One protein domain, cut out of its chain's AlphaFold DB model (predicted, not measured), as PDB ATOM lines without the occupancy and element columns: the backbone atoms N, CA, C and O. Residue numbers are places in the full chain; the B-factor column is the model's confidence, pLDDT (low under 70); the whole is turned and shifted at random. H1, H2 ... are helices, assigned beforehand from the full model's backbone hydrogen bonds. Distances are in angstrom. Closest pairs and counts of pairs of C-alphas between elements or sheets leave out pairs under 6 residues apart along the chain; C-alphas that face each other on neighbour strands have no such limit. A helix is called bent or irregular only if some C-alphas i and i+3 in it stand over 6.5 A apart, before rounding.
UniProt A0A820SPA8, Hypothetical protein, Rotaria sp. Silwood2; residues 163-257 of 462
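This is residues 163 to 257 of the 462 residues of the protein "Hypothetical protein" of Rotaria sp. Silwood2 (UniProt A0A820SPA8). What shape does the printed part have? Two helices side by side and running opposite ways, H1 and the long H4, make the middle of an elongated body, with H6 crossing H1 at one end of the long axis and H3 near H4 at the other. H2 packs slantwise on H4, and short H5 packs on residues 163 to 167 of H1. What is it built of? It has 95 printed residues with six named helices, in the order H1 to H6, and no named strand; its class is all helix. How large is it? It is compact, with a radius of gyration of the C-alphas of 13.6 A, and spans 40 by 25 by 24 A.

Where do the first three helices lie? H1, residues 163 to 174, begins at C-alpha 163 (341.516, 347.127, 389.598) and is 16.2 A long. H2, residues 179 to 189, measures 15.4 A, and H3, residues 195 to 204, 14.2 A. Where are the others? H4, residues 208 to 227, runs 28.4 A from C-alpha 208 (343.691, 354.003, 360.345). H5 holds residues 229 to 236, 10.2 A, and H6, residues 242 to 256, spans 21.5 A to C-alpha 256 (337.450, 343.855, 390.117). Is any helix irregular? H6 is, but only just: C-alphas 243 and 246 are 6.9 A apart.

What does the hub, H1, touch? It touches H4, which meets it with residues 217 to 225 alone, at a shallow tilt of 23 degrees, opposite ways; the closest C-alphas, of Gly 164 and Ile 224, are 6.3 A apart. It touches H6 at a steep tilt of 54 degrees, with C-alphas 163 and 256 closest at 5.2 A. Residues 163 to 167 alone touch H5, the closest C-alphas being those of Gly 164 and Ser 229, 4.4 A apart. What else is by H4? H2 touches it at a steep tilt of 46 degrees, with the C-alphas of Gln 183 and Thr 216 closest at 6.0 A. H3 is close but not clearly touching, the closest C-alphas, of Leu 201 and Arg 211, being 6.8 A apart; H3 and H6 are apart. Are the backbones well formed? Every O i to N i+4 pair is within hydrogen-bond range in H2, H4 and H5; in H1 it is 7 of 8, in H3 5 of 6 and in H6 9 of 11.

Which C-alphas are farthest apart? Those of Ser 203 and Asp 243, at 40.5 A. Is there a cut or a long link? The printed part has no cut, and the five links between the helices are tight. Where is confidence low? The mean pLDDT of the printed part is 83.9, and residues 173 to 174, 188 to 193 and 257 are under 70.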
ATOM      1  N   ARG A 163     342.228 345.835 389.595       87.50
ATOM      2  CA  ARG A 163     341.516 347.127 389.598       87.50
ATOM      3  C   ARG A 163     341.979 348.039 388.463       87.50
ATOM      4  O   ARG A 163     341.143 348.744 387.900       87.50
ATOM      5  N   GLY A 164     343.268 348.017 388.121       86.25
ATOM      6  CA  GLY A 164     343.829 348.656 386.930       86.25
ATOM      7  C   GLY A 164     343.331 348.013 385.638       86.25
ATOM      8  O   GLY A 164     342.902 348.727 384.734       86.25
ATOM      9  N   VAL A 165     343.288 346.679 385.578       85.31
ATOM     10  CA  VAL A 165     342.740 345.943 384.422       85.31
ATOM     11  C   VAL A 165     341.239 346.212 384.262       85.31
ATOM     12  O   VAL A 165     340.785 346.570 383.176       85.31
ATOM     13  N   ALA A 166     340.470 346.175 385.355       85.12
ATOM     14  CA  ALA A 166     339.056 346.549 385.352       85.12
ATOM     15  C   ALA A 166     338.818 348.018 384.952       85.12
ATOM     16  O   ALA A 166     337.803 348.316 384.321       85.12
ATOM     17  N   LEU A 167     339.718 348.941 385.313       87.81
ATOM     18  CA  LEU A 167     339.669 350.349 384.899       87.81
ATOM     19  C   LEU A 167     339.892 350.487 383.386       87.81
ATOM     20  O   LEU A 167     339.057 351.099 382.719       87.81
ATOM     21  N   TRP A 168     340.960 349.880 382.859       87.94
ATOM     22  CA  TRP A 168     341.264 349.838 381.426       87.94
ATOM     23  C   TRP A 168     340.075 349.273 380.635       87.94
ATOM     24  O   TRP A 168     339.503 349.957 379.784       87.94
ATOM     25  N   ALA A 169     339.608 348.078 381.011       83.38
ATOM     26  CA  ALA A 169     338.499 347.405 380.347       83.38
ATOM     27  C   ALA A 169     337.193 348.210 380.416       83.38
ATOM     28  O   ALA A 169     336.467 348.283 379.429       83.38
ATOM     29  N   SER A 170     336.884 348.853 381.548       81.00
ATOM     30  CA  SER A 170     335.646 349.640 381.678       81.00
ATOM     31  C   SER A 170     335.625 350.864 380.761       81.00
ATOM     32  O   SER A 170     334.561 351.216 380.256       81.00
ATOM     33  N   LEU A 171     336.777 351.503 380.531       81.94
ATOM     34  CA  LEU A 171     336.893 352.672 379.655       81.94
ATOM     35  C   LEU A 171     336.797 352.279 378.174       81.94
ATOM     36  O   LEU A 171     335.975 352.840 377.452       81.94
ATOM     37  N   ILE A 172     337.572 351.276 377.751       78.06
ATOM     38  CA  ILE A 172     337.646 350.827 376.351       78.06
ATOM     39  C   ILE A 172     336.363 350.108 375.900       78.06
ATOM     40  O   ILE A 172     335.874 350.319 374.795       78.06
ATOM     41  N   LYS A 173     335.779 349.251 376.749       69.25
ATOM     42  CA  LYS A 173     334.753 348.280 376.324       69.25
ATOM     43  C   LYS A 173     333.319 348.827 376.273       69.25
ATOM     44  O   LYS A 173     332.458 348.185 375.659       69.25
ATOM     45  N   TYR A 174     333.052 349.959 376.933       68.06
ATOM     46  CA  TYR A 174     331.697 350.486 377.184       68.06
ATOM     47  C   TYR A 174     331.490 351.961 376.795       68.06
ATOM     48  O   TYR A 174     330.412 352.494 377.051       68.06
ATOM     49  N   ASN A 175     332.474 352.617 376.168       73.31
ATOM     50  CA  ASN A 175     332.385 353.993 375.648       73.31
ATOM     51  C   ASN A 175     331.976 355.066 376.685       73.31
ATOM     52  O   ASN A 175     331.407 356.094 376.326       73.31
ATOM     53  N   PHE A 176     332.290 354.857 377.971       81.25
ATOM     54  CA  PHE A 176     332.032 355.830 379.050       81.25
ATOM     55  C   PHE A 176     332.834 357.137 378.927       81.25
ATOM     56  O   PHE A 176     332.547 358.110 379.624       81.25
ATOM     57  N   VAL A 177     333.842 357.145 378.056       85.38
ATOM     58  CA  VAL A 177     334.612 358.312 377.629       85.38
ATOM     59  C   VAL A 177     334.709 358.242 376.106       85.38
ATOM     60  O   VAL A 177     334.965 357.169 375.557       85.38
ATOM     61  N   ALA A 178     334.504 359.362 375.413       86.44
ATOM     62  CA  ALA A 178     334.720 359.427 373.969       86.44
ATOM     63  C   ALA A 178     336.213 359.235 373.645       86.44
ATOM     64  O   ALA A 178     337.067 359.816 374.317       86.44
ATOM     65  N   LEU A 179     336.526 358.449 372.607       83.81
ATOM     66  CA  LEU A 179     337.907 358.084 372.257       83.81
ATOM     67  C   LEU A 179     338.811 359.317 372.084       83.81
ATOM     68  O   LEU A 179     339.931 359.326 372.581       83.81
ATOM     69  N   THR A 180     338.287 360.383 371.474       86.44
ATOM     70  CA  THR A 180     338.952 361.685 371.300       86.44
ATOM     71  C   THR A 180     339.382 362.319 372.622       86.44
ATOM     72  O   THR A 180     340.521 362.746 372.764       86.44
ATOM     73  N   ASN A 181     338.497 362.334 373.620       88.62
ATOM     74  CA  ASN A 181     338.744 362.968 374.917       88.62
ATOM     75  C   ASN A 181     339.779 362.162 375.720       88.62
ATOM     76  O   ASN A 181     340.588 362.718 376.462       88.62
ATOM     77  N   LEU A 182     339.764 360.834 375.550       86.56
ATOM     78  CA  LEU A 182     340.754 359.931 376.126       86.56
ATOM     79  C   LEU A 182     342.131 360.106 375.456       86.56
ATOM     80  O   LEU A 182     343.143 360.159 376.150       86.56
ATOM     81  N   GLN A 183     342.171 360.257 374.128       85.19
ATOM     82  CA  GLN A 183     343.388 360.549 373.357       85.19
ATOM     83  C   GLN A 183     344.008 361.901 373.728       85.19
ATOM     84  O   GLN A 183     345.223 361.976 373.913       85.19
ATOM     85  N   GLU A 184     343.197 362.953 373.862       87.62
ATOM     86  CA  GLU A 184     343.636 364.297 374.258       87.62
ATOM     87  C   GLU A 184     344.259 364.284 375.662       87.62
ATOM     88  O   GLU A 184     345.386 364.754 375.851       87.62
ATOM     89  N   PHE A 185     343.587 363.648 376.628       89.25
ATOM     90  CA  PHE A 185     344.112 363.452 377.980       89.25
ATOM     91  C   PHE A 185     345.441 362.674 377.980       89.25
ATOM     92  O   PHE A 185     346.428 363.115 378.568       89.25
ATOM     93  N   LEU A 186     345.508 361.532 377.291       86.62
ATOM     94  CA  LEU A 186     346.715 360.696 377.279       86.62
ATOM     95  C   LEU A 186     347.891 361.364 376.544       86.62
ATOM     96  O   LEU A 186     349.039 361.192 376.951       86.62
ATOM     97  N   SER A 187     347.613 362.156 375.504       78.12
ATOM     98  CA  SER A 187     348.638 362.860 374.715       78.12
ATOM     99  C   SER A 187     349.177 364.112 375.402       78.12
ATOM    100  O   SER A 187     350.347 364.437 375.222       78.12
ATOM    101  N   THR A 188     348.362 364.795 376.211       69.12
ATOM    102  CA  THR A 188     348.819 365.918 377.051       69.12
ATOM    103  C   THR A 188     349.565 365.458 378.303       69.12
ATOM    104  O   THR A 188     350.367 366.218 378.840       69.12
ATOM    105  N   THR A 189     349.337 364.222 378.765       63.53
ATOM    106  CA  THR A 189     349.880 363.747 380.046       63.53
ATOM    107  C   THR A 189     351.326 363.241 379.953       63.53
ATOM    108  O   THR A 189     352.148 363.686 380.752       63.53
ATOM    109  N   GLN A 190     351.674 362.320 379.034       63.12
ATOM    110  CA  GLN A 190     353.011 361.681 379.017       63.12
ATOM    111  C   GLN A 190     353.570 361.341 377.620       63.12
ATOM    112  O   GLN A 190     352.875 360.848 376.729       63.12
ATOM    113  N   ALA A 191     354.886 361.536 377.477       56.59
ATOM    114  CA  ALA A 191     355.688 361.146 376.319       56.59
ATOM    115  C   ALA A 191     356.423 359.817 376.584       56.59
ATOM    116  O   ALA A 191     357.582 359.802 376.994       56.59
ATOM    117  N   TYR A 192     355.737 358.696 376.360       67.44
ATOM    118  CA  TYR A 192     356.378 357.377 376.266       67.44
ATOM    119  C   TYR A 192     357.267 357.304 375.016       67.44
ATOM    120  O   TYR A 192     356.999 358.013 374.043       67.44
ATOM    121  N   ASP A 193     358.263 356.410 374.983       66.31
ATOM    122  CA  ASP A 193     358.888 356.070 373.701       66.31
ATOM    123  C   ASP A 193     357.898 355.235 372.882       66.31
ATOM    124  O   ASP A 193     357.594 354.086 373.205       66.31
ATOM    125  N   ARG A 194     357.324 355.872 371.860       78.19
ATOM    126  CA  ARG A 194     356.323 355.266 370.984       78.19
ATOM    127  C   ARG A 194     356.945 354.606 369.757       78.19
ATOM    128  O   ARG A 194     356.258 353.824 369.114       78.19
ATOM    129  N   LYS A 195     358.220 354.865 369.435       79.62
ATOM    130  CA  LYS A 195     358.797 354.579 368.105       79.62
ATOM    131  C   LYS A 195     358.734 353.108 367.708       79.62
ATOM    132  O   LYS A 195     358.399 352.798 366.570       79.62
ATOM    133  N   GLU A 196     359.051 352.207 368.635       78.75
ATOM    134  CA  GLU A 196     358.991 350.760 368.396       78.75
ATOM    135  C   GLU A 196     357.544 350.289 368.179       78.75
ATOM    136  O   GLU A 196     357.266 349.521 367.261       78.75
ATOM    137  N   PHE A 197     356.607 350.809 368.975       82.75
ATOM    138  CA  PHE A 197     355.185 350.480 368.888       82.75
ATOM    139  C   PHE A 197     354.520 351.062 367.631       82.75
ATOM    140  O   PHE A 197     353.792 350.347 366.949       82.75
ATOM    141  N   GLU A 198     354.802 352.319 367.284       84.38
ATOM    142  CA  GLU A 198     354.328 352.979 366.060       84.38
ATOM    143  C   GLU A 198     354.894 352.275 364.815       84.38
ATOM    144  O   GLU A 198     354.133 351.908 363.921       84.38
ATOM    145  N   SER A 199     356.196 351.957 364.798       85.00
ATOM    146  CA  SER A 199     356.819 351.202 363.700       85.00
ATOM    147  C   SER A 199     356.281 349.772 363.566       85.00
ATOM    148  O   SER A 199     356.213 349.256 362.450       85.00
ATOM    149  N   TRP A 200     355.913 349.114 364.669       87.81
ATOM    150  CA  TRP A 200     355.229 347.820 364.631       87.81
ATOM    151  C   TRP A 200     353.805 347.965 364.081       87.81
ATOM    152  O   TRP A 200     353.403 347.214 363.188       87.81
ATOM    153  N   LEU A 201     353.054 348.950 364.574       87.12
ATOM    154  CA  LEU A 201     351.649 349.167 364.248       87.12
ATOM    155  C   LEU A 201     351.452 349.527 362.766       87.12
ATOM    156  O   LEU A 201     350.617 348.918 362.098       87.12
ATOM    157  N   ASP A 202     352.280 350.422 362.224       86.56
ATOM    158  CA  ASP A 202     352.273 350.783 360.797       86.56
ATOM    159  C   ASP A 202     352.662 349.612 359.878       86.56
ATOM    160  O   ASP A 202     352.259 349.578 358.714       86.56
ATOM    161  N   SER A 203     353.401 348.621 360.392       86.56
ATOM    162  CA  SER A 203     353.743 347.400 359.648       86.56
ATOM    163  C   SER A 203     352.673 346.301 359.711       86.56
ATOM    164  O   SER A 203     352.739 345.350 358.932       86.56
ATOM    165  N   THR A 204     351.702 346.398 360.630       83.38
ATOM    166  CA  THR A 204     350.784 345.291 360.968       83.38
ATOM    167  C   THR A 204     349.298 345.596 360.791       83.38
ATOM    168  O   THR A 204     348.543 344.672 360.490       83.38
ATOM    169  N   GLU A 205     348.858 346.851 360.919       89.38
ATOM    170  CA  GLU A 205     347.445 347.226 360.779       89.38
ATOM    171  C   GLU A 205     347.273 348.422 359.824       89.38
ATOM    172  O   GLU A 205     347.458 349.568 360.228       89.38
ATOM    173  N   PRO A 206     346.895 348.206 358.549       85.94
ATOM    174  CA  PRO A 206     346.712 349.302 357.596       85.94
ATOM    175  C   PRO A 206     345.480 350.177 357.896       85.94
ATOM    176  O   PRO A 206     345.408 351.313 357.424       85.94
ATOM    177  N   ASP A 207     344.510 349.684 358.674       90.94
ATOM    178  CA  ASP A 207     343.292 350.420 359.022       90.94
ATOM    179  C   ASP A 207     343.587 351.560 360.012       90.94
ATOM    180  O   ASP A 207     343.921 351.344 361.176       90.94
ATOM    181  N   GLU A 208     343.441 352.801 359.548       85.81
ATOM    182  CA  GLU A 208     343.691 354.003 360.345       85.81
ATOM    183  C   GLU A 208     342.789 354.114 361.587       85.81
ATOM    184  O   GLU A 208     343.260 354.556 362.638       85.81
ATOM    185  N   GLN A 209     341.523 353.685 361.523       83.31
ATOM    186  CA  GLN A 209     340.620 353.748 362.679       83.31
ATOM    187  C   GLN A 209     341.028 352.722 363.740       83.31
ATOM    188  O   GLN A 209     341.047 353.041 364.934       83.31
ATOM    189  N   LYS A 210     341.435 351.518 363.317       81.06
ATOM    190  CA  LYS A 210     342.005 350.517 364.229       81.06
ATOM    191  C   LYS A 210     343.339 350.973 364.815       81.06
ATOM    192  O   LYS A 210     343.515 350.836 366.022       81.06
ATOM    193  N   ARG A 211     344.241 351.579 364.030       82.69
ATOM    194  CA  ARG A 211     345.506 352.143 364.549       82.69
ATOM    195  C   ARG A 211     345.268 353.201 365.630       82.69
ATOM    196  O   ARG A 211     345.925 353.155 366.671       82.69
ATOM    197  N   HIS A 212     344.290 354.089 365.439       82.06
ATOM    198  CA  HIS A 212     343.894 355.066 366.461       82.06
ATOM    199  C   HIS A 212     343.355 354.394 367.735       82.06
ATOM    200  O   HIS A 212     343.736 354.792 368.840       82.06
ATOM    201  N   LEU A 213     342.513 353.361 367.615       83.12
ATOM    202  CA  LEU A 213     342.013 352.602 368.768       83.12
ATOM    203  C   LEU A 213     343.153 351.888 369.516       83.12
ATOM    204  O   LEU A 213     343.332 352.127 370.708       83.12
ATOM    205  N   ILE A 214     343.967 351.102 368.807       82.62
ATOM    206  CA  ILE A 214     345.089 350.316 369.350       82.62
ATOM    207  C   ILE A 214     346.117 351.224 370.046       82.62
ATOM    208  O   ILE A 214     346.566 350.924 371.153       82.62
ATOM    209  N   THR A 215     346.425 352.387 369.463       84.31
ATOM    210  CA  THR A 215     347.281 353.400 370.106       84.31
ATOM    211  C   THR A 215     346.662 353.952 371.389       84.31
ATOM    212  O   THR A 215     347.366 354.136 372.379       84.31
ATOM    213  N   THR A 216     345.348 354.183 371.419       84.69
ATOM    214  CA  THR A 216     344.662 354.693 372.623       84.69
ATOM    215  C   THR A 216     344.620 353.642 373.734       84.69
ATOM    216  O   THR A 216     344.876 353.957 374.895       84.69
ATOM    217  N   GLU A 217     344.350 352.386 373.375       86.00
ATOM    218  CA  GLU A 217     344.383 351.228 374.272       86.00
ATOM    219  C   GLU A 217     345.767 351.034 374.910       86.00
ATOM    220  O   GLU A 217     345.864 350.865 376.131       86.00
ATOM    221  N   TRP A 218     346.834 351.133 374.109       84.88
ATOM    222  CA  TRP A 218     348.224 351.056 374.569       84.88
ATOM    223  C   TRP A 218     348.608 352.240 375.465       84.88
ATOM    224  O   TRP A 218     349.153 352.034 376.549       84.88
ATOM    225  N   LEU A 219     348.273 353.476 375.072       86.62
ATOM    226  CA  LEU A 219     348.546 354.672 375.880       86.62
ATOM    227  C   LEU A 219     347.831 354.622 377.238       86.62
ATOM    228  O   LEU A 219     348.425 354.990 378.253       86.62
ATOM    229  N   LEU A 220     346.585 354.135 377.280       87.62
ATOM    230  CA  LEU A 220     345.835 353.957 378.524       87.62
ATOM    231  C   LEU A 220     346.485 352.903 379.428       87.62
ATOM    232  O   LEU A 220     346.583 353.103 380.639       87.62
ATOM    233  N   LEU A 221     346.946 351.794 378.845       87.44
ATOM    234  CA  LEU A 221     347.655 350.729 379.555       87.44
ATOM    235  C   LEU A 221     348.972 351.248 380.155       87.44
ATOM    236  O   LEU A 221     349.195 351.083 381.354       87.44
ATOM    237  N   ARG A 222     349.795 351.959 379.369       88.00
ATOM    238  CA  ARG A 222     351.043 352.583 379.850       88.00
ATOM    239  C   ARG A 222     350.800 353.610 380.955       88.00
ATOM    240  O   ARG A 222     351.518 353.609 381.953       88.00
ATOM    241  N   PHE A 223     349.746 354.414 380.835       89.44
ATOM    242  CA  PHE A 223     349.366 355.376 381.865       89.44
ATOM    243  C   PHE A 223     348.997 354.692 383.188       89.44
ATOM    244  O   PHE A 223     349.531 355.056 384.237       89.44
ATOM    245  N   ILE A 224     348.137 353.665 383.155       88.94
ATOM    246  CA  ILE A 224     347.728 352.940 384.371       88.94
ATOM    247  C   ILE A 224     348.920 352.200 385.004       88.94
ATOM    248  O   ILE A 224     349.026 352.191 386.232       88.94
ATOM    249  N   GLN A 225     349.837 351.647 384.197       87.06
ATOM    250  CA  GLN A 225     351.107 351.079 384.671       87.06
ATOM    251  C   GLN A 225     351.973 352.123 385.394       87.06
ATOM    252  O   GLN A 225     352.482 351.841 386.477       87.06
ATOM    253  N   GLN A 226     352.131 353.326 384.830       88.44
ATOM    254  CA  GLN A 226     353.061 354.327 385.363       88.44
ATOM    255  C   GLN A 226     352.540 355.072 386.602       88.44
ATOM    256  O   GLN A 226     353.329 355.351 387.506       88.44
ATOM    257  N   VAL A 227     351.246 355.418 386.675       89.94
ATOM    258  CA  VAL A 227     350.697 356.173 387.829       89.94
ATOM    259  C   VAL A 227     350.004 355.294 388.879       89.94
ATOM    260  O   VAL A 227     349.691 355.774 389.971       89.94
ATOM    261  N   GLY A 228     349.761 354.018 388.570       89.06
ATOM    262  CA  GLY A 228     349.028 353.079 389.417       89.06
ATOM    263  C   GLY A 228     347.505 353.254 389.351       89.06
ATOM    264  O   GLY A 228     346.975 354.346 389.126       89.06
ATOM    265  N   SER A 229     346.769 352.163 389.582       89.00
ATOM    266  CA  SER A 229     345.320 352.086 389.330       89.00
ATOM    267  C   SER A 229     344.470 353.074 390.140       89.00
ATOM    268  O   SER A 229     343.471 353.580 389.626       89.00
ATOM    269  N   ALA A 230     344.872 353.408 391.370       90.81
ATOM    270  CA  ALA A 230     344.185 354.399 392.202       90.81
ATOM    271  C   ALA A 230     344.335 355.835 391.659       90.81
ATOM    272  O   ALA A 230     343.347 356.562 391.546       90.81
ATOM    273  N   THR A 231     345.555 356.230 391.280       93.06
ATOM    274  CA  THR A 231     345.846 357.552 390.702       93.06
ATOM    275  C   THR A 231     345.169 357.705 389.345       93.06
ATOM    276  O   THR A 231     344.491 358.704 389.103       93.06
ATOM    277  N   ALA A 232     345.283 356.679 388.495       92.44
ATOM    278  CA  ALA A 232     344.659 356.653 387.180       92.44
ATOM    279  C   ALA A 232     343.132 356.771 387.277       92.44
ATOM    280  O   ALA A 232     342.541 357.582 386.568       92.44
ATOM    281  N   TYR A 233     342.489 356.032 388.194       93.62
ATOM    282  CA  TYR A 233     341.045 356.142 388.429       93.62
ATOM    283  C   TYR A 233     340.635 357.572 388.809       93.62
ATOM    284  O   TYR A 233     339.698 358.105 388.217       93.62
ATOM    285  N   ASN A 234     341.339 358.212 389.750       93.69
ATOM    286  CA  ASN A 234     340.988 359.551 390.246       93.69
ATOM    287  C   ASN A 234     341.067 360.650 389.170       93.69
ATOM    288  O   ASN A 234     340.335 361.639 389.259       93.69
ATOM    289  N   GLN A 235     341.925 360.475 388.161       93.12
ATOM    290  CA  GLN A 235     342.039 361.386 387.019       93.12
ATOM    291  C   GLN A 235     341.023 361.027 385.920       93.12
ATOM    292  O   GLN A 235     340.203 361.860 385.535       93.12
ATOM    293  N   LEU A 236     340.993 359.764 385.476       92.25
ATOM    294  CA  LEU A 236     340.154 359.307 384.360       92.25
ATOM    295  C   LEU A 236     338.648 359.344 384.665       92.25
ATOM    296  O   LEU A 236     337.853 359.561 383.753       92.25
ATOM    297  N   ILE A 237     338.228 359.207 385.932       92.81
ATOM    298  CA  ILE A 237     336.813 359.356 386.325       92.81
ATOM    299  C   ILE A 237     336.257 360.753 386.013       92.81
ATOM    300  O   ILE A 237     335.043 360.906 385.887       92.81
ATOM    301  N   GLN A 238     337.114 361.771 385.856       91.50
ATOM    302  CA  GLN A 238     336.656 363.113 385.494       91.50
ATOM    303  C   GLN A 238     336.206 363.212 384.033       91.50
ATOM    304  O   GLN A 238     335.316 364.005 383.739       91.50
ATOM    305  N   LEU A 239     336.748 362.361 383.155       91.19
ATOM    306  CA  LEU A 239     336.350 362.263 381.747       91.19
ATOM    307  C   LEU A 239     334.997 361.550 381.563       91.19
ATOM    308  O   LEU A 239     334.379 361.675 380.508       91.19
ATOM    309  N   VAL A 240     334.534 360.804 382.575       91.00
ATOM    310  CA  VAL A 240     333.231 360.121 382.567       91.00
ATOM    311  C   VAL A 240     332.125 361.120 382.918       91.00
ATOM    312  O   VAL A 240     332.189 361.793 383.957       91.00
ATOM    313  N   ALA A 241     331.092 361.186 382.074       89.94
ATOM    314  CA  ALA A 241     329.908 362.021 382.280       89.94
ATOM    315  C   ALA A 241     329.248 361.738 383.642       89.94
ATOM    316  O   ALA A 241     329.177 360.585 384.068       89.94
ATOM    317  N   SER A 242     328.774 362.787 384.328       90.25
ATOM    318  CA  SER A 242     328.246 362.737 385.706       90.25
ATOM    319  C   SER A 242     327.289 361.571 385.945       90.25
ATOM    320  O   SER A 242     327.449 360.812 386.903       90.25
ATOM    321  N   ASP A 243     326.345 361.411 385.027       90.06
ATOM    322  CA  ASP A 243     325.185 360.535 385.141       90.06
ATOM    323  C   ASP A 243     325.580 359.058 384.950       90.06
ATOM    324  O   ASP A 243     324.991 358.154 385.545       90.06
ATOM    325  N   ASP A 244     326.659 358.808 384.204       88.88
ATOM    326  CA  ASP A 244     327.229 357.481 383.975       88.88
ATOM    327  C   ASP A 244     328.210 357.031 385.073       88.88
ATOM    328  O   ASP A 244     328.476 355.831 385.196       88.88
ATOM    329  N   ARG A 245     328.735 357.934 385.921       90.25
ATOM    330  CA  ARG A 245     329.763 357.599 386.940       90.25
ATOM    331  C   ARG A 245     329.338 356.485 387.901       90.25
ATOM    332  O   ARG A 245     330.194 355.723 388.363       90.25
ATOM    333  N   GLN A 246     328.040 356.359 388.192       88.19
ATOM    334  CA  GLN A 246     327.495 355.255 388.990       88.19
ATOM    335  C   GLN A 246     327.569 353.921 388.229       88.19
ATOM    336  O   GLN A 246     328.044 352.924 388.773       88.19
ATOM    337  N   LYS A 247     327.137 353.910 386.963       85.38
ATOM    338  CA  LYS A 247     327.108 352.731 386.086       85.38
ATOM    339  C   LYS A 247     328.522 352.242 385.753       85.38
ATOM    340  O   LYS A 247     328.803 351.049 385.867       85.38
ATOM    341  N   PHE A 248     329.430 353.171 385.448       86.88
ATOM    342  CA  PHE A 248     330.863 352.923 385.284       86.88
ATOM    343  C   PHE A 248     331.456 352.230 386.516       86.88
ATOM    344  O   PHE A 248     332.094 351.183 386.397       86.88
ATOM    345  N   ASN A 249     331.201 352.759 387.719       87.50
ATOM    346  CA  ASN A 249     331.722 352.156 388.944       87.50
ATOM    347  C   ASN A 249     331.099 350.797 389.273       87.50
ATOM    348  O   ASN A 249     331.805 349.947 389.811       87.50
ATOM    349  N   GLN A 250     329.832 350.554 388.929       81.81
ATOM    350  CA  GLN A 250     329.223 349.225 389.052       81.81
ATOM    351  C   GLN A 250     329.929 348.205 388.149       81.81
ATOM    352  O   GLN A 250     330.362 347.166 388.645       81.81
ATOM    353  N   ILE A 251     330.126 348.527 386.865       78.69
ATOM    354  CA  ILE A 251     330.780 347.637 385.889       78.69
ATOM    355  C   ILE A 251     332.250 347.385 386.264       78.69
ATOM    356  O   ILE A 251     332.679 346.231 386.352       78.69
ATOM    357  N   ARG A 252     333.006 348.439 386.595       83.94
ATOM    358  CA  ARG A 252     334.390 348.322 387.088       83.94
ATOM    359  C   ARG A 252     334.473 347.460 388.352       83.94
ATOM    360  O   ARG A 252     335.404 346.673 388.504       83.94
ATOM    361  N   SER A 253     333.485 347.573 389.244       79.94
ATOM    362  CA  SER A 253     333.426 346.771 390.470       79.94
ATOM    363  C   SER A 253     333.055 345.311 390.221       79.94
ATOM    364  O   SER A 253     333.506 344.478 391.000       79.94
ATOM    365  N   SER A 254     332.299 344.967 389.171       73.44
ATOM    366  CA  SER A 254     332.021 343.561 388.830       73.44
ATOM    367  C   SER A 254     333.220 342.835 388.210       73.44
ATOM    368  O   SER A 254     333.397 341.658 388.498       73.44
ATOM    369  N   TYR A 255     334.083 343.524 387.448       72.00
ATOM    370  CA  TYR A 255     335.365 342.945 387.011       72.00
ATOM    371  C   TYR A 255     336.347 342.803 388.184       72.00
ATOM    372  O   TYR A 255     336.914 341.737 388.395       72.00
ATOM    373  N   ALA A 256     336.511 343.860 388.991       72.75
ATOM    374  CA  ALA A 256     337.450 343.855 390.117       72.75
ATOM    375  C   ALA A 256     337.010 342.974 391.305       72.75
ATOM    376  O   ALA A 256     337.837 342.630 392.145       72.75
ATOM    377  N   ASN A 257     335.721 342.632 391.400       69.06
ATOM    378  CA  ASN A 257     335.168 341.744 392.421       69.06
ATOM    379  C   ASN A 257     334.310 340.667 391.744       69.06
ATOM    380  O   ASN A 257     333.076 340.731 391.775       69.06
TER     381      ASN A 257